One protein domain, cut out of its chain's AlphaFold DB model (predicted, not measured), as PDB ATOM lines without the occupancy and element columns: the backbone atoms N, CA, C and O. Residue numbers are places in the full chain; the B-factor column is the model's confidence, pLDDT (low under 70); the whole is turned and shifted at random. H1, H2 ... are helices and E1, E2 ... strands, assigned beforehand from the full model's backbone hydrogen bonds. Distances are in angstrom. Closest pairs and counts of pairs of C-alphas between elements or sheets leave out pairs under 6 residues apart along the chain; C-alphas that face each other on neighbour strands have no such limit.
ATOM      1  N   HIS A  25     -33.404 -43.904 -37.461       85.50
ATOM      2  CA  HIS A  25     -33.612 -45.307 -37.092       85.50
ATOM      3  C   HIS A  25     -33.003 -46.309 -38.084       85.50
ATOM      4  O   HIS A  25     -32.890 -47.484 -37.756       85.50
ATOM      5  N   THR A  26     -32.634 -45.876 -39.295       86.94
ATOM      6  CA  THR A  26     -32.014 -46.754 -40.301       86.94
ATOM      7  C   THR A  26     -30.491 -46.679 -40.308       86.94
ATOM      8  O   THR A  26     -29.855 -47.503 -40.959       86.94
ATOM      9  N   CYS A  27     -29.894 -45.701 -39.618       87.62
ATOM     10  CA  CYS A  27     -28.467 -45.395 -39.749       87.62
ATOM     11  C   CYS A  27     -27.708 -45.227 -38.427       87.62
ATOM     12  O   CYS A  27     -26.474 -45.267 -38.462       87.62
ATOM     13  N   LEU A  28     -28.404 -45.073 -37.294       90.62
ATOM     14  CA  LEU A  28     -27.793 -44.984 -35.968       90.62
ATOM     15  C   LEU A  28     -28.033 -46.254 -35.148       90.62
ATOM     16  O   LEU A  28     -29.128 -46.819 -35.166       90.62
ATOM     17  N   SER A  29     -27.015 -46.671 -34.394       91.31
ATOM     18  CA  SER A  29     -27.157 -47.671 -33.337       91.31
ATOM     19  C   SER A  29     -27.959 -47.109 -32.152       91.31
ATOM     20  O   SER A  29     -28.218 -45.907 -32.052       91.31
ATOM     21  N   HIS A  30     -28.354 -47.980 -31.221       91.56
ATOM     22  CA  HIS A  30     -29.045 -47.552 -30.001       91.56
ATOM     23  C   HIS A  30     -28.180 -46.626 -29.125       91.56
ATOM     24  O   HIS A  30     -28.676 -45.640 -28.576       91.56
ATOM     25  N   GLU A  31     -26.883 -46.914 -29.034       92.06
ATOM     26  CA  GLU A  31     -25.915 -46.114 -28.276       92.06
ATOM     27  C   GLU A  31     -25.716 -44.741 -28.924       92.06
ATOM     28  O   GLU A  31     -25.834 -43.719 -28.251       92.06
ATOM     29  N   GLU A  32     -25.556 -44.696 -30.248       93.00
ATOM     30  CA  GLU A  32     -25.444 -43.442 -31.000       93.00
ATOM     31  C   GLU A  32     -26.717 -42.598 -30.888       93.00
ATOM     32  O   GLU A  32     -26.649 -41.375 -30.767       93.00
ATOM     33  N   HIS A  33     -27.890 -43.236 -30.893       93.81
ATOM     34  CA  HIS A  33     -29.154 -42.549 -30.659       93.81
ATOM     35  C   HIS A  33     -29.213 -41.952 -29.247       93.81
ATOM     36  O   HIS A  33     -29.659 -40.819 -29.074       93.81
ATOM     37  N   THR A  34     -28.735 -42.677 -28.238       93.69
ATOM     38  CA  THR A  34     -28.676 -42.184 -26.853       93.69
ATOM     39  C   THR A  34     -27.708 -41.006 -26.719       93.69
ATOM     40  O   THR A  34     -28.064 -39.979 -26.140       93.69
ATOM     41  N   ALA A  35     -26.525 -41.101 -27.330       92.94
ATOM     42  CA  ALA A  35     -25.546 -40.017 -27.378       92.94
ATOM     43  C   ALA A  35     -26.081 -38.780 -28.121       92.94
ATOM     44  O   ALA A  35     -25.873 -37.650 -27.680       92.94
ATOM     45  N   LEU A  36     -26.825 -38.983 -29.215       95.12
ATOM     46  CA  LEU A  36     -27.512 -37.911 -29.933       95.12
ATOM     47  C   LEU A  36     -28.515 -37.195 -29.026       95.12
ATOM     48  O   LEU A  36     -28.479 -35.971 -28.940       95.12
ATOM     49  N   GLN A  37     -29.391 -37.938 -28.341       95.50
ATOM     50  CA  GLN A  37     -30.376 -37.341 -27.433       95.50
ATOM     51  C   GLN A  37     -29.696 -36.567 -26.302       95.50
ATOM     52  O   GLN A  37     -30.055 -35.423 -26.056       95.50
ATOM     53  N   SER A  38     -28.648 -37.131 -25.692       94.50
ATOM     54  CA  SER A  38     -27.857 -36.438 -24.668       94.50
ATOM     55  C   SER A  38     -27.259 -35.120 -25.177       94.50
ATOM     56  O   SER A  38     -27.295 -34.107 -24.478       94.50
ATOM     57  N   LEU A  39     -26.742 -35.087 -26.412       95.69
ATOM     58  CA  LEU A  39     -26.226 -33.854 -27.012       95.69
ATOM     59  C   LEU A  39     -27.332 -32.809 -27.247       95.69
ATOM     60  O   LEU A  39     -27.105 -31.625 -27.000       95.69
ATOM     61  N   LEU A  40     -28.518 -33.231 -27.697       96.62
ATOM     62  CA  LEU A  40     -29.665 -32.334 -27.885       96.62
ATOM     63  C   LEU A  40     -30.168 -31.773 -26.553       96.62
ATOM     64  O   LEU A  40     -30.384 -30.570 -26.457       96.62
ATOM     65  N   THR A  41     -30.305 -32.619 -25.529       96.38
ATOM     66  CA  THR A  41     -30.730 -32.210 -24.185       96.38
ATOM     67  C   THR A  41     -29.800 -31.148 -23.617       96.38
ATOM     68  O   THR A  41     -30.279 -30.095 -23.218       96.38
ATOM     69  N   ARG A  42     -28.478 -31.345 -23.695       95.69
ATOM     70  CA  ARG A  42     -27.513 -30.332 -23.239       95.69
ATOM     71  C   ARG A  42     -27.647 -28.999 -23.980       95.69
ATOM     72  O   ARG A  42     -27.483 -27.947 -23.375       95.69
ATOM     73  N   ALA A  43     -27.945 -29.020 -25.282       97.06
ATOM     74  CA  ALA A  43     -28.169 -27.797 -26.058       97.06
ATOM     75  C   ALA A  43     -29.445 -27.051 -25.640       97.06
ATOM     76  O   ALA A  43     -29.446 -25.820 -25.638       97.06
ATOM     77  N   VAL A  44     -30.497 -27.784 -25.267       97.50
ATOM     78  CA  VAL A  44     -31.742 -27.212 -24.729       97.50
ATOM     79  C   VAL A  44     -31.532 -26.673 -23.314       97.50
ATOM     80  O   VAL A  44     -31.888 -25.534 -23.041       97.50
ATOM     81  N   GLU A  45     -30.896 -27.442 -22.427       96.38
ATOM     82  CA  GLU A  45     -30.602 -27.030 -21.044       96.38
ATOM     83  C   GLU A  45     -29.696 -25.793 -20.974       96.38
ATOM     84  O   GLU A  45     -29.792 -25.002 -20.038       96.38
ATOM     85  N   ALA A  46     -28.840 -25.599 -21.981       95.62
ATOM     86  CA  ALA A  46     -28.001 -24.415 -22.128       95.62
ATOM     87  C   ALA A  46     -28.717 -23.205 -22.769       95.62
ATOM     88  O   ALA A  46     -28.068 -22.181 -22.974       95.62
ATOM     89  N   ASP A  47     -30.007 -23.311 -23.116       96.69
ATOM     90  CA  ASP A  47     -30.796 -22.289 -23.834       96.69
ATOM     91  C   ASP A  47     -30.189 -21.883 -25.195       96.69
ATOM     92  O   ASP A  47     -30.287 -20.748 -25.661       96.69
ATOM     93  N   LEU A  48     -29.511 -22.829 -25.854       96.75
ATOM     94  CA  LEU A  48     -28.881 -22.627 -27.164       96.75
ATOM     95  C   LEU A  48     -29.667 -23.277 -28.310       96.75
ATOM     96  O   LEU A  48     -29.425 -22.976 -29.481       96.75
ATOM     97  N   LEU A  49     -30.596 -24.175 -27.982       97.56
ATOM     98  CA  LEU A  49     -31.547 -24.801 -28.892       97.56
ATOM     99  C   LEU A  49     -32.945 -24.696 -28.262       97.56
ATOM    100  O   LEU A  49     -33.097 -25.084 -27.106       97.56
ATOM    101  N   PRO A  50     -33.970 -24.209 -28.980       97.19
ATOM    102  CA  PRO A  50     -35.309 -24.096 -28.412       97.19
ATOM    103  C   PRO A  50     -35.874 -25.471 -28.038       97.19
ATOM    104  O   PRO A  50     -35.716 -26.436 -28.780       97.19
ATOM    105  N   GLU A  51     -36.564 -25.567 -26.903       97.50
ATOM    106  CA  GLU A  51     -37.195 -26.817 -26.475       97.50
ATOM    107  C   GLU A  51     -38.358 -27.209 -27.401       97.50
ATOM    108  O   GLU A  51     -39.118 -26.366 -27.887       97.50
ATOM    109  N   THR A  52     -38.517 -28.512 -27.648       97.31
ATOM    110  CA  THR A  52     -39.666 -29.020 -28.401       97.31
ATOM    111  C   THR A  52     -40.937 -28.943 -27.571       97.31
ATOM    112  O   THR A  52     -40.958 -29.397 -26.431       97.31
ATOM    113  N   TYR A  53     -42.029 -28.489 -28.172       97.69
ATOM    114  CA  TYR A  53     -43.333 -28.460 -27.518       97.69
ATOM    115  C   TYR A  53     -44.452 -28.733 -28.514       97.69
ATOM    116  O   TYR A  53     -44.294 -28.580 -29.729       97.69
ATOM    117  N   ILE A  54     -45.607 -29.126 -27.984       97.12
ATOM    118  CA  ILE A  54     -46.859 -29.216 -28.728       97.12
ATOM    119  C   ILE A  54     -47.958 -28.647 -27.841       97.12
ATOM    120  O   ILE A  54     -48.269 -29.194 -26.785       97.12
ATOM    121  N   GLU A  55     -48.586 -27.581 -28.310       96.38
ATOM    122  CA  GLU A  55     -49.705 -26.935 -27.650       96.38
ATOM    123  C   GLU A  55     -50.933 -26.964 -28.551       96.38
ATOM    124  O   GLU A  55     -50.888 -26.703 -29.757       96.38
ATOM    125  N   ARG A  56     -52.081 -27.292 -27.961       95.38
ATOM    126  CA  ARG A  56     -53.346 -27.324 -28.685       95.38
ATOM    127  C   ARG A  56     -54.451 -26.720 -27.847       95.38
ATOM    128  O   ARG A  56     -54.749 -27.185 -26.751       95.38
ATOM    129  N   SER A  57     -55.133 -25.742 -28.423       94.69
ATOM    130  CA  SER A  57     -56.356 -25.167 -27.881       94.69
ATOM    131  C   SER A  57     -57.549 -25.463 -28.797       94.69
ATOM    132  O   SER A  57     -57.449 -26.131 -29.827       94.69
ATOM    133  N   ARG A  58     -58.727 -24.939 -28.435       93.88
ATOM    134  CA  ARG A  58     -59.916 -24.974 -29.309       93.88
ATOM    135  C   ARG A  58     -59.786 -24.077 -30.545       93.88
ATOM    136  O   ARG A  58     -60.634 -24.161 -31.431       93.88
ATOM    137  N   ARG A  59     -58.826 -23.149 -30.559       94.62
ATOM    138  CA  ARG A  59     -58.662 -22.153 -31.628       94.62
ATOM    139  C   ARG A  59     -57.386 -22.352 -32.418       94.62
ATOM    140  O   ARG A  59     -57.375 -22.021 -33.591       94.62
ATOM    141  N   GLU A  60     -56.348 -22.872 -31.788       96.12
ATOM    142  CA  GLU A  60     -54.998 -22.840 -32.330       96.12
ATOM    143  C   GLU A  60     -54.275 -24.146 -32.026       96.12
ATOM    144  O   GLU A  60     -54.569 -24.833 -31.042       96.12
ATOM    145  N   PHE A  61     -53.340 -24.481 -32.899       96.12
ATOM    146  CA  PHE A  61     -52.371 -25.544 -32.718       96.12
ATOM    147  C   PHE A  61     -50.991 -24.954 -32.963       96.12
ATOM    148  O   PHE A  61     -50.777 -24.337 -34.007       96.12
ATOM    149  N   GLU A  62     -50.073 -25.162 -32.032       96.88
ATOM    150  CA  GLU A  62     -48.692 -24.724 -32.144       96.88
ATOM    151  C   GLU A  62     -47.745 -25.857 -31.762       96.88
ATOM    152  O   GLU A  62     -48.048 -26.688 -30.909       96.88
ATOM    153  N   SER A  63     -46.601 -25.930 -32.426       97.88
ATOM    154  CA  SER A  63     -45.574 -26.909 -32.103       97.88
ATOM    155  C   SER A  63     -44.199 -26.425 -32.522       97.88
ATOM    156  O   SER A  63     -44.076 -25.681 -33.497       97.88
ATOM    157  N   LEU A  64     -43.178 -26.928 -31.838       97.94
ATOM    158  CA  LEU A  64     -41.788 -26.868 -32.257       97.94
ATOM    159  C   LEU A  64     -41.213 -28.279 -32.195       97.94
ATOM    160  O   LEU A  64     -41.250 -28.922 -31.151       97.94
ATOM    161  N   ASN A  65     -40.697 -28.766 -33.324       96.62
ATOM    162  CA  ASN A  65     -40.116 -30.104 -33.423       96.62
ATOM    163  C   ASN A  65     -38.677 -30.045 -33.934       96.62
ATOM    164  O   ASN A  65     -38.358 -29.261 -34.831       96.62
ATOM    165  N   HIS A  66     -37.836 -30.940 -33.419       96.75
ATOM    166  CA  HIS A  66     -36.488 -31.160 -33.929       96.75
ATOM    167  C   HIS A  66     -36.477 -32.247 -34.998       96.75
ATOM    168  O   HIS A  66     -36.892 -33.380 -34.769       96.75
ATOM    169  N   HIS A  67     -35.951 -31.909 -36.172       95.31
ATOM    170  CA  HIS A  67     -35.680 -32.862 -37.241       95.31
ATOM    171  C   HIS A  67     -34.181 -32.961 -37.462       95.31
ATOM    172  O   HIS A  67     -33.514 -31.965 -37.737       95.31
ATOM    173  N   ILE A  68     -33.652 -34.175 -37.391       96.31
ATOM    174  CA  ILE A  68     -32.228 -34.421 -37.589       96.31
ATOM    175  C   ILE A  68     -31.935 -34.420 -39.081       96.31
ATOM    176  O   ILE A  68     -32.576 -35.131 -39.851       96.31
ATOM    177  N   TYR A  69     -30.986 -33.591 -39.497       95.56
ATOM    178  CA  TYR A  69     -30.529 -33.517 -40.877       95.56
ATOM    179  C   TYR A  69     -29.237 -34.290 -41.060       95.56
ATOM    180  O   TYR A  69     -29.091 -34.944 -42.078       95.56
ATOM    181  N   ASP A  70     -28.304 -34.278 -40.119       96.06
ATOM    182  CA  ASP A  70     -27.108 -35.112 -40.235       96.06
ATOM    183  C   ASP A  70     -26.432 -35.292 -38.885       96.06
ATOM    184  O   ASP A  70     -26.576 -34.438 -38.012       96.06
ATOM    185  N   VAL A  71     -25.693 -36.384 -38.708       95.19
ATOM    186  CA  VAL A  71     -25.009 -36.702 -37.449       95.19
ATOM    187  C   VAL A  71     -23.576 -37.085 -37.765       95.19
ATOM    188  O   VAL A  71     -23.332 -37.925 -38.620       95.19
ATOM    189  N   LEU A  72     -22.618 -36.472 -37.082       94.00
ATOM    190  CA  LEU A  72     -21.224 -36.878 -37.131       94.00
ATOM    191  C   LEU A  72     -20.913 -37.699 -35.886       94.00
ATOM    192  O   LEU A  72     -20.939 -37.177 -34.771       94.00
ATOM    193  N   VAL A  73     -20.586 -38.966 -36.105       90.88
ATOM    194  CA  VAL A  73     -20.144 -39.893 -35.064       90.88
ATOM    195  C   VAL A  73     -18.634 -40.106 -35.187       90.88
ATOM    196  O   VAL A  73     -18.117 -40.140 -36.309       90.88
ATOM    197  N   ALA A  74     -17.931 -40.285 -34.074       86.25
ATOM    198  CA  ALA A  74     -16.647 -40.984 -34.044       86.25
ATOM    199  C   ALA A  74     -16.519 -41.766 -32.738       86.25
ATOM    200  O   ALA A  74     -17.021 -41.308 -31.717       86.25
ATOM    201  N   GLU A  75     -15.868 -42.933 -32.791       79.75
ATOM    202  CA  GLU A  75     -15.673 -43.803 -31.616       79.75
ATOM    203  C   GLU A  75     -16.990 -44.002 -30.835       79.75
ATOM    204  O   GLU A  75     -17.062 -43.769 -29.634       79.75
ATOM    205  N   GLU A  76     -18.069 -44.324 -31.566       73.81
ATOM    206  CA  GLU A  76     -19.432 -44.563 -31.039       73.81
ATOM    207  C   GLU A  76     -20.095 -43.354 -30.344       73.81
ATOM    208  O   GLU A  76     -21.233 -43.428 -29.888       73.81
ATOM    209  N   SER A  77     -19.438 -42.193 -30.357       84.69
ATOM    210  CA  SER A  77     -19.920 -40.952 -29.755       84.69
ATOM    211  C   SER A  77     -20.376 -39.945 -30.806       84.69
ATOM    212  O   SER A  77     -19.741 -39.754 -31.847       84.69
ATOM    213  N   VAL A  78     -21.476 -39.243 -30.528       91.38
ATOM    214  CA  VAL A  78     -21.968 -38.157 -31.386       91.38
ATOM    215  C   VAL A  78     -21.184 -36.881 -31.096       91.38
ATOM    216  O   VAL A  78     -21.285 -36.300 -30.019       91.38
ATOM    217  N   ILE A  79     -20.421 -36.425 -32.085       92.62
ATOM    218  CA  ILE A  79     -19.552 -35.247 -31.980       92.62
ATOM    219  C   ILE A  79     -20.298 -33.979 -32.372       92.62
ATOM    220  O   ILE A  79     -20.116 -32.923 -31.764       92.62
ATOM    221  N   ALA A  80     -21.116 -34.067 -33.416       95.75
ATOM    222  CA  ALA A  80     -21.887 -32.937 -33.895       95.75
ATOM    223  C   ALA A  80     -23.143 -33.390 -34.639       95.75
ATOM    224  O   ALA A  80     -23.185 -34.473 -35.220       95.75
ATOM    225  N   VAL A  81     -24.154 -32.533 -34.663       97.25
ATOM    226  CA  VAL A  81     -25.429 -32.788 -35.332       97.25
ATOM    227  C   VAL A  81     -25.922 -31.529 -36.035       97.25
ATOM    228  O   VAL A  81     -25.807 -30.423 -35.511       97.25
ATOM    229  N   VAL A  82     -26.483 -31.702 -37.230       97.62
ATOM    230  CA  VAL A  82     -27.266 -30.673 -37.916       97.62
ATOM    231  C   VAL A  82     -28.742 -30.931 -37.638       97.62
ATOM    232  O   VAL A  82     -29.260 -32.001 -37.964       97.62
ATOM    233  N   VAL A  83     -29.426 -29.947 -37.061       97.62
ATOM    234  CA  VAL A  83     -30.831 -30.028 -36.638       97.62
ATOM    235  C   VAL A  83     -31.638 -28.925 -37.305       97.62
ATOM    236  O   VAL A  83     -31.159 -27.811 -37.485       97.62
ATOM    237  N   LEU A  84     -32.881 -29.226 -37.658       97.25
ATOM    238  CA  LEU A  84     -33.914 -28.246 -37.968       97.25
ATOM    239  C   LEU A  84     -34.852 -28.125 -36.764       97.25
ATOM    240  O   LEU A  84     -35.495 -29.111 -36.410       97.25
ATOM    241  N   ALA A  85     -34.993 -26.923 -36.212       97.38
ATOM    242  CA  ALA A  85     -36.138 -26.548 -35.393       97.38
ATOM    243  C   ALA A  85     -37.266 -26.064 -36.312       97.38
ATOM    244  O   ALA A  85     -37.156 -25.032 -36.984       97.38
ATOM    245  N   LEU A  86     -38.336 -26.853 -36.388       96.12
ATOM    246  CA  LEU A  86     -39.522 -26.562 -37.183       96.12
ATOM    247  C   LEU A  86     -40.630 -26.067 -36.258       96.12
ATOM    248  O   LEU A  86     -41.264 -26.874 -35.580       96.12
ATOM    249  N   SER A  87     -40.879 -24.759 -36.270       96.38
ATOM    250  CA  SER A  87     -42.059 -24.179 -35.633       96.38
ATOM    251  C   SER A  87     -43.229 -24.192 -36.615       96.38
ATOM    252  O   SER A  87     -43.099 -23.803 -37.782       96.38
ATOM    253  N   TYR A  88     -44.373 -24.663 -36.140       96.75
ATOM    254  CA  TYR A  88     -45.619 -24.721 -36.885       96.75
ATOM    255  C   TYR A  88     -46.745 -24.174 -36.022       96.75
ATOM    256  O   TYR A  88     -46.992 -24.691 -34.939       96.75
ATOM    257  N   TRP A  89     -47.466 -23.186 -36.539       97.12
ATOM    258  CA  TRP A  89     -48.690 -22.665 -35.946       97.12
ATOM    259  C   TRP A  89     -49.834 -22.728 -36.961       97.12
ATOM    260  O   TRP A  89     -49.641 -22.459 -38.153       97.12
ATOM    261  N   LYS A  90     -51.035 -23.063 -36.493       94.88
ATOM    262  CA  LYS A  90     -52.260 -23.110 -37.292       94.88
ATOM    263  C   LYS A  90     -53.448 -22.574 -36.504       94.88
ATOM    264  O   LYS A  90     -53.763 -23.083 -35.428       94.88
ATOM    265  N   ASP A  91     -54.166 -21.628 -37.102       94.25
ATOM    266  CA  ASP A  91     -55.528 -21.289 -36.684       94.25
ATOM    267  C   ASP A  91     -56.450 -22.443 -37.112       94.25
ATOM    268  O   ASP A  91     -56.443 -22.881 -38.259       94.25
ATOM    269  N   LEU A  92     -57.219 -23.000 -36.183       92.69
ATOM    270  CA  LEU A  92     -58.133 -24.113 -36.453       92.69
ATOM    271  C   LEU A  92     -59.495 -23.639 -36.970       92.69
ATOM    272  O   LEU A  92     -60.300 -24.456 -37.408       92.69
ATOM    273  N   ARG A  93     -59.775 -22.335 -36.899       91.88
ATOM    274  CA  ARG A  93     -61.015 -21.712 -37.381       91.88
ATOM    275  C   ARG A  93     -60.827 -20.981 -38.703       91.88
ATOM    276  O   ARG A  93     -61.813 -20.716 -39.386       91.88
ATOM    277  N   LYS A  94     -59.592 -20.617 -39.039       91.69
ATOM    278  CA  LYS A  94     -59.219 -19.944 -40.288       91.69
ATOM    279  C   LYS A  94     -58.200 -20.788 -41.035       91.69
ATOM    280  O   LYS A  94     -57.425 -21.503 -40.425       91.69
ATOM    281  N   GLU A  95     -58.093 -20.629 -42.346       86.81
ATOM    282  CA  GLU A  95     -57.053 -21.302 -43.140       86.81
ATOM    283  C   GLU A  95     -55.685 -20.601 -43.036       86.81
ATOM    284  O   GLU A  95     -54.975 -20.426 -44.022       86.81
ATOM    285  N   ARG A  96     -55.312 -20.140 -41.837       92.44
ATOM    286  CA  ARG A  96     -54.042 -19.447 -41.600       92.44
ATOM    287  C   ARG A  96     -53.042 -20.389 -40.955       92.44
ATOM    288  O   ARG A  96     -53.333 -21.017 -39.939       92.44
ATOM    289  N   THR A  97     -51.847 -20.431 -41.524       94.75
ATOM    290  CA  THR A  97     -50.715 -21.194 -41.003       94.75
ATOM    291  C   THR A  97     -49.465 -20.324 -40.986       94.75
ATOM    292  O   THR A  97     -49.318 -19.395 -41.783       94.75
ATOM    293  N   ARG A  98     -48.559 -20.619 -40.059       95.38
ATOM    294  CA  ARG A  98     -47.221 -20.035 -40.000       95.38
ATOM    295  C   ARG A  98     -46.226 -21.166 -39.810       95.38
ATOM    296  O   ARG A  98     -46.412 -22.011 -38.941       95.38
ATOM    297  N   ILE A  99     -45.187 -21.176 -40.637       94.44
ATOM    298  CA  ILE A  99     -44.109 -22.158 -40.572       94.44
ATOM    299  C   ILE A  99     -42.795 -21.399 -40.491       94.44
ATOM    300  O   ILE A  99     -42.516 -20.565 -41.352       94.44
ATOM    301  N   GLN A 100     -41.985 -21.716 -39.489       94.88
ATOM    302  CA  GLN A 100     -40.632 -21.197 -39.354       94.88
ATOM    303  C   GLN A 100     -39.646 -22.357 -39.266       94.88
ATOM    304  O   GLN A 100     -39.903 -23.372 -38.621       94.88
ATOM    305  N   LYS A 101     -38.531 -22.215 -39.981       95.06
ATOM    306  CA  LYS A 101     -37.477 -23.222 -40.081       95.06
ATOM    307  C   LYS A 101     -36.159 -22.575 -39.705       95.06
ATOM    308  O   LYS A 101     -35.682 -21.728 -40.456       95.06
ATOM    309  N   THR A 102     -35.576 -23.019 -38.602       97.00
ATOM    310  CA  THR A 102     -34.251 -22.576 -38.169       97.00
ATOM    311  C   THR A 102     -33.330 -23.780 -38.098       97.00
ATOM    312  O   THR A 102     -33.694 -24.816 -37.545       97.00
ATOM    313  N   TYR A 103     -32.160 -23.674 -38.716       97.31
ATOM    314  CA  TYR A 103     -31.202 -24.769 -38.795       97.31
ATOM    315  C   TYR A 103     -30.041 -24.490 -37.854       97.31
ATOM    316  O   TYR A 103     -29.540 -23.373 -37.818       97.31
ATOM    317  N   PHE A 104     -29.589 -25.511 -37.142       98.25
ATOM    318  CA  PHE A 104     -28.522 -25.409 -36.160       98.25
ATOM    319  C   PHE A 104     -27.465 -26.476 -36.418       98.25
ATOM    320  O   PHE A 104     -27.795 -27.624 -36.714       98.25
ATOM    321  N   LEU A 105     -26.197 -26.100 -36.283       97.94
ATOM    322  CA  LEU A 105     -25.101 -27.022 -36.019       97.94
ATOM    323  C   LEU A 105     -24.872 -27.040 -34.510       97.94
ATOM    324  O   LEU A 105     -24.584 -25.998 -33.927       97.94
ATOM    325  N   ILE A 106     -24.962 -28.216 -33.905       97.75
ATOM    326  CA  ILE A 106     -24.662 -28.443 -32.492       97.75
ATOM    327  C   ILE A 106     -23.390 -29.279 -32.426       97.75
ATOM    328  O   ILE A 106     -23.274 -30.283 -33.127       97.75
ATOM    329  N   GLN A 107     -22.437 -28.866 -31.600       96.00
ATOM    330  CA  GLN A 107     -21.151 -29.527 -31.410       96.00
ATOM    331  C   GLN A 107     -20.951 -29.822 -29.925       96.00
ATOM    332  O   GLN A 107     -21.160 -28.934 -29.096       96.00
ATOM    333  N   GLY A 108     -20.501 -31.031 -29.597       90.81
ATOM    334  CA  GLY A 108     -19.982 -31.323 -28.265       90.81
ATOM    335  C   GLY A 108     -18.654 -30.598 -28.031       90.81
ATOM    336  O   GLY A 108     -17.800 -30.549 -28.922       90.81
ATOM    337  N   ALA A 109     -18.484 -30.026 -26.843       81.25
ATOM    338  CA  ALA A 109     -17.207 -29.532 -26.344       81.25
ATOM    339  C   ALA A 109     -16.551 -30.580 -25.426       81.25
ATOM    340  O   ALA A 109     -17.180 -31.548 -25.005       81.25
ATOM    341  N   SER A 110     -15.257 -30.417 -25.156       73.56
ATOM    342  CA  SER A 110     -14.453 -31.368 -24.370       73.56
ATOM    343  C   SER A 110     -14.748 -31.364 -22.863       73.56
ATOM    344  O   SER A 110     -14.254 -32.231 -22.156       73.56
ATOM    345  N   ASP A 111     -15.502 -30.384 -22.374       76.94
ATOM    346  CA  ASP A 111     -15.818 -30.107 -20.968       76.94
ATOM    347  C   ASP A 111     -17.306 -30.333 -20.648       76.94
ATOM    348  O   ASP A 111     -17.900 -29.599 -19.866       76.94
ATOM    349  N   ASP A 112     -17.933 -31.297 -21.325       74.06
ATOM    350  CA  ASP A 112     -19.386 -31.524 -21.342       74.06
ATOM    351  C   ASP A 112     -20.234 -30.351 -21.860       74.06
ATOM    352  O   ASP A 112     -21.452 -30.492 -22.001       74.06
ATOM    353  N   GLY A 113     -19.606 -29.238 -22.246       87.31
ATOM    354  CA  GLY A 113     -20.259 -28.107 -22.879       87.31
ATOM    355  C   GLY A 113     -20.772 -28.414 -24.284       87.31
ATOM    356  O   GLY A 113     -20.468 -29.438 -24.909       87.31
ATOM    357  N   VAL A 114     -21.548 -27.476 -24.816       94.94
ATOM    358  CA  VAL A 114     -22.092 -27.537 -26.171       94.94
ATOM    359  C   VAL A 114     -21.931 -26.195 -26.860       94.94
ATOM    360  O   VAL A 114     -22.070 -25.133 -26.255       94.94
ATOM    361  N   LYS A 115     -21.637 -26.240 -28.156       95.50
ATOM    362  CA  LYS A 115     -21.608 -25.064 -29.019       95.50
ATOM    363  C   LYS A 115     -22.702 -25.203 -30.062       95.50
ATOM    364  O   LYS A 115     -22.723 -26.189 -30.794       95.50
ATOM    365  N   VAL A 116     -23.561 -24.195 -30.164       96.88
ATOM    366  CA  VAL A 116     -24.613 -24.138 -31.182       96.88
ATOM    367  C   VAL A 116     -24.350 -22.971 -32.121       96.88
ATOM    368  O   VAL A 116     -23.904 -21.902 -31.712       96.88
ATOM    369  N   THR A 117     -24.553 -23.186 -33.414       97.38
ATOM    370  CA  THR A 117     -24.414 -22.161 -34.450       97.38
ATOM    371  C   THR A 117     -25.611 -22.245 -35.382       97.38
ATOM    372  O   THR A 117     -25.883 -23.309 -35.936       97.38
ATOM    373  N   GLU A 118     -26.326 -21.136 -35.561       97.12
ATOM    374  CA  GLU A 118     -27.395 -21.052 -36.555       97.12
ATOM    375  C   GLU A 118     -26.808 -21.101 -37.974       97.12
ATOM    376  O   GLU A 118     -25.766 -20.513 -38.267       97.12
ATOM    377  N   LEU A 119     -27.469 -21.840 -38.858       96.00
ATOM    378  CA  LEU A 119     -27.049 -22.088 -40.230       96.00
ATOM    379  C   LEU A 119     -27.975 -21.377 -41.217       96.00
ATOM    380  O   LEU A 119     -29.180 -21.269 -40.994       96.00
ATOM    381  N   ASP A 120     -27.437 -21.010 -42.384       89.31
ATOM    382  CA  ASP A 120     -28.264 -20.551 -43.503       89.31
ATOM    383  C   ASP A 120     -29.214 -21.667 -43.976       89.31
ATOM    384  O   ASP A 120     -28.829 -22.627 -44.659       89.31
ATOM    385  N   GLY A 121     -30.495 -21.515 -43.640       80.50
ATOM    386  CA  GLY A 121     -31.513 -22.515 -43.936       80.50
ATOM    387  C   GLY A 121     -31.750 -22.743 -45.429       80.50
ATOM    388  O   GLY A 121     -32.091 -23.861 -45.829       80.50
ATOM    389  N   ARG A 122     -31.526 -21.730 -46.284       78.69
ATOM    390  CA  ARG A 122     -31.778 -21.843 -47.732       78.69
ATOM    391  C   ARG A 122     -30.841 -22.854 -48.386       78.69
ATOM    392  O   ARG A 122     -31.254 -23.574 -49.300       78.69
ATOM    393  N   THR A 123     -29.587 -22.894 -47.949       87.62
ATOM    394  CA  THR A 123     -28.585 -23.803 -48.510       87.62
ATOM    395  C   THR A 123     -28.492 -25.118 -47.744       87.62
ATOM    396  O   THR A 123     -28.246 -26.148 -48.373       87.62
ATOM    397  N   CYS A 124     -28.794 -25.138 -46.442       91.44
ATOM    398  CA  CYS A 124     -28.745 -26.355 -45.630       91.44
ATOM    399  C   CYS A 124     -29.613 -27.489 -46.173       91.44
ATOM    400  O   CYS A 124     -29.093 -28.562 -46.487       91.44
ATOM    401  N   ALA A 125     -30.906 -27.237 -46.386       88.31
ATOM    402  CA  ALA A 125     -31.807 -28.267 -46.893       88.31
ATOM    403  C   ALA A 125     -31.411 -28.766 -48.291       88.31
ATOM    404  O   ALA A 125     -31.553 -29.946 -48.601       88.31
ATOM    405  N   LYS A 126     -30.878 -27.878 -49.141       88.38
ATOM    406  CA  LYS A 126     -30.417 -28.239 -50.489       88.38
ATOM    407  C   LYS A 126     -29.179 -29.126 -50.448       88.38
ATOM    408  O   LYS A 126     -29.114 -30.083 -51.211       88.38
ATOM    409  N   ARG A 127     -28.211 -28.829 -49.575       91.88
ATOM    410  CA  ARG A 127     -27.006 -29.651 -49.385       91.88
ATOM    411  C   ARG A 127     -27.338 -31.006 -48.780       91.88
ATOM    412  O   ARG A 127     -26.823 -32.008 -49.258       91.88
ATOM    413  N   ALA A 128     -28.239 -31.035 -47.799       90.38
ATOM    414  CA  ALA A 128     -28.672 -32.262 -47.138       90.38
ATOM    415  C   ALA A 128     -29.188 -33.314 -48.129       90.38
ATOM    416  O   ALA A 128     -28.908 -34.493 -47.982       90.38
ATOM    417  N   LYS A 129     -29.886 -32.897 -49.189       87.81
ATOM    418  CA  LYS A 129     -30.377 -33.814 -50.229       87.81
ATOM    419  C   LYS A 129     -29.274 -34.451 -51.086       87.81
ATOM    420  O   LYS A 129     -29.541 -35.456 -51.729       87.81
ATOM    421  N   ASN A 130     -28.062 -33.891 -51.095       85.75
ATOM    422  CA  ASN A 130     -26.962 -34.340 -51.959       85.75
ATOM    423  C   ASN A 130     -25.883 -35.125 -51.206       85.75
ATOM    424  O   ASN A 130     -24.872 -35.470 -51.810       85.75
ATOM    425  N   VAL A 131     -26.052 -35.357 -49.901       88.56
ATOM    426  CA  VAL A 131     -25.065 -36.074 -49.087       88.56
ATOM    427  C   VAL A 131     -25.475 -37.541 -48.909       88.56
ATOM    428  O   VAL A 131     -26.410 -37.826 -48.151       88.56
ATOM    429  N   PRO A 132     -24.809 -38.482 -49.606       87.38
ATOM    430  CA  PRO A 132     -25.129 -39.905 -49.517       87.38
ATOM    431  C   PRO A 132     -24.642 -40.569 -48.226       87.38
ATOM    432  O   PRO A 132     -25.113 -41.660 -47.914       87.38
ATOM    433  N   ALA A 133     -23.712 -39.952 -47.492       90.56
ATOM    434  CA  ALA A 133     -23.080 -40.546 -46.316       90.56
ATOM    435  C   ALA A 133     -23.378 -39.774 -45.024       90.56
ATOM    436  O   ALA A 133     -23.572 -38.553 -45.030       90.56
ATOM    437  N   LEU A 134     -23.391 -40.508 -43.911       91.94
ATOM    438  CA  LEU A 134     -23.585 -39.971 -42.569       91.94
ATOM    439  C   LEU A 134     -22.441 -39.021 -42.179       91.94
ATOM    440  O   LEU A 134     -21.262 -39.343 -42.321       91.94
ATOM    441  N   GLY A 135     -22.788 -37.848 -41.659       92.44
ATOM    442  CA  GLY A 135     -21.832 -36.864 -41.149       92.44
ATOM    443  C   GLY A 135     -21.201 -35.979 -42.221       92.44
ATOM    444  O   GLY A 135     -20.449 -35.066 -41.881       92.44
ATOM    445  N   GLN A 136     -21.497 -36.199 -43.503       92.81
ATOM    446  CA  GLN A 136     -20.938 -35.413 -44.601       92.81
ATOM    447  C   GLN A 136     -21.456 -33.962 -44.618       92.81
ATOM    448  O   GLN A 136     -20.684 -33.027 -44.842       92.81
ATOM    449  N   LEU A 137     -22.742 -33.737 -44.327       94.19
ATOM    450  CA  LEU A 137     -23.293 -32.386 -44.184       94.19
ATOM    451  C   LEU A 137     -22.750 -31.715 -42.921       94.19
ATOM    452  O   LEU A 137     -22.422 -30.530 -42.948       94.19
ATOM    453  N   THR A 138     -22.622 -32.459 -41.823       94.88
ATOM    454  CA  THR A 138     -22.042 -31.928 -40.585       94.88
ATOM    455  C   THR A 138     -20.590 -31.493 -40.804       94.88
ATOM    456  O   THR A 138     -20.222 -30.376 -40.447       94.88
ATOM    457  N   ARG A 139     -19.772 -32.310 -41.482       93.00
ATOM    458  CA  ARG A 139     -18.387 -31.966 -41.857       93.00
ATOM    459  C   ARG A 139     -18.282 -30.723 -42.720       93.00
ATOM    460  O   ARG A 139     -17.331 -29.963 -42.552       93.00
ATOM    461  N   HIS A 140     -19.250 -30.489 -43.601       93.94
ATOM    462  CA  HIS A 140     -19.310 -29.251 -44.368       93.94
ATOM    463  C   HIS A 140     -19.395 -28.019 -43.479       93.94
ATOM    464  O   HIS A 140     -18.606 -27.091 -43.650       93.94
ATOM    465  N   TYR A 141     -20.298 -28.026 -42.501       94.62
ATOM    466  CA  TYR A 141     -20.445 -26.897 -41.584       94.62
ATOM    467  C   TYR A 141     -19.318 -26.788 -40.556       94.62
ATOM    468  O   TYR A 141     -19.073 -25.703 -40.038       94.62
ATOM    469  N   LEU A 142     -18.577 -27.872 -40.326       92.50
ATOM    470  CA  LEU A 142     -17.317 -27.853 -39.581       92.50
ATOM    471  C   LEU A 142     -16.120 -27.360 -40.414       92.50
ATOM    472  O   LEU A 142     -15.023 -27.239 -39.874       92.50
ATOM    473  N   GLY A 143     -16.301 -27.090 -41.713       91.50
ATOM    474  CA  GLY A 143     -15.229 -26.653 -42.613       91.50
ATOM    475  C   GLY A 143     -14.264 -27.765 -43.040       91.50
ATOM    476  O   GLY A 143     -13.195 -27.467 -43.563       91.50
TER     477      GLY A 143
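Overview. This is residues 25 to 143 of the 200 residues of an uncharacterized protein of Thiomonas intermedia (strain K12) (UniProt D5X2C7). One twisted, antiparallel sheet of five strands runs the length of this model; toward one end it is held between the long helix H1 on one face and the short helix H2 on the other, with the short helix H3 close to H2. The strands E2, E3 and E4 run on beyond the helices to the other end, where the short strand E1 lies beside E2. You have 119 residues here, with three named helices and five named strands in the order H1 E1 E2 E3 E4 E5 H2 H3, which is also the strands' order across the sheet; the class is mixed, helices and strands. The whole is compact, with a radius of gyration of the C-alphas of 15.6 A, yet elongated, spanning 51 by 30 by 26 A.

Arrangement. Start at H1, residues 30 to 45, then read on through E1, residues 53 to 56, E2, 60 to 74, E3, 77 to 91, E4, 97 to 108, and E5, 114 to 119. These strands form a meander, each the antiparallel neighbour of the one before, and each successive two are a hairpin. Look for N 55 and O 62 between E1 and E2, 2.8 A; N 67 and O 84 between E2 and E3, 2.8 A; N 85 and O 102 between E3 and E4, 2.8 A; and N 107 and O 115 between E4 and E5, 2.8 A. E3 bends by 64 degrees at residue 80. H1 is on the sheet; its closest C-alphas to E3 are those of Ala 35 and Val 78, 5.7 A. H2, residues 121 to 128, is on the opposite face at a height of 8.7 A over the sheet; its closest C-alphas to E4 are those of Gly 121 and Tyr 103, 5.6 A. The sheet with H1 and H2 makes three layers, helices on both faces. H3, residues 136 to 141, is on the sheet at a height of 7.7 A, and runs across the strands, at 77 degrees to E3 on the local plane. H2 and H3 are close but not clearly touching, with Ala 128 and Leu 137 the closest C-alphas, 6.1 A. H1 is apart from both. In H1 and H3 every O i to N i+4 pair is within hydrogen-bond range; in H2, 2 of 4 are.

Along the chain. Find C-alpha 30 at (-29.045, -47.552, -30.001), where H1 begins its 22.4 A. E2 runs 42.5 A from C-alpha 60 at (-54.998, -22.840, -32.330), E3 41.3 A and E4 34.8 A. H3 ends at C-alpha 141, (-20.445, -26.897, -41.584).

Size, cuts and confidence. The two C-alphas farthest apart are those of Glu 75 and Arg 93, 50.8 A. The printed part has no cut, and no link is long. Its mean pLDDT is 92.9, and no printed residue is under 70.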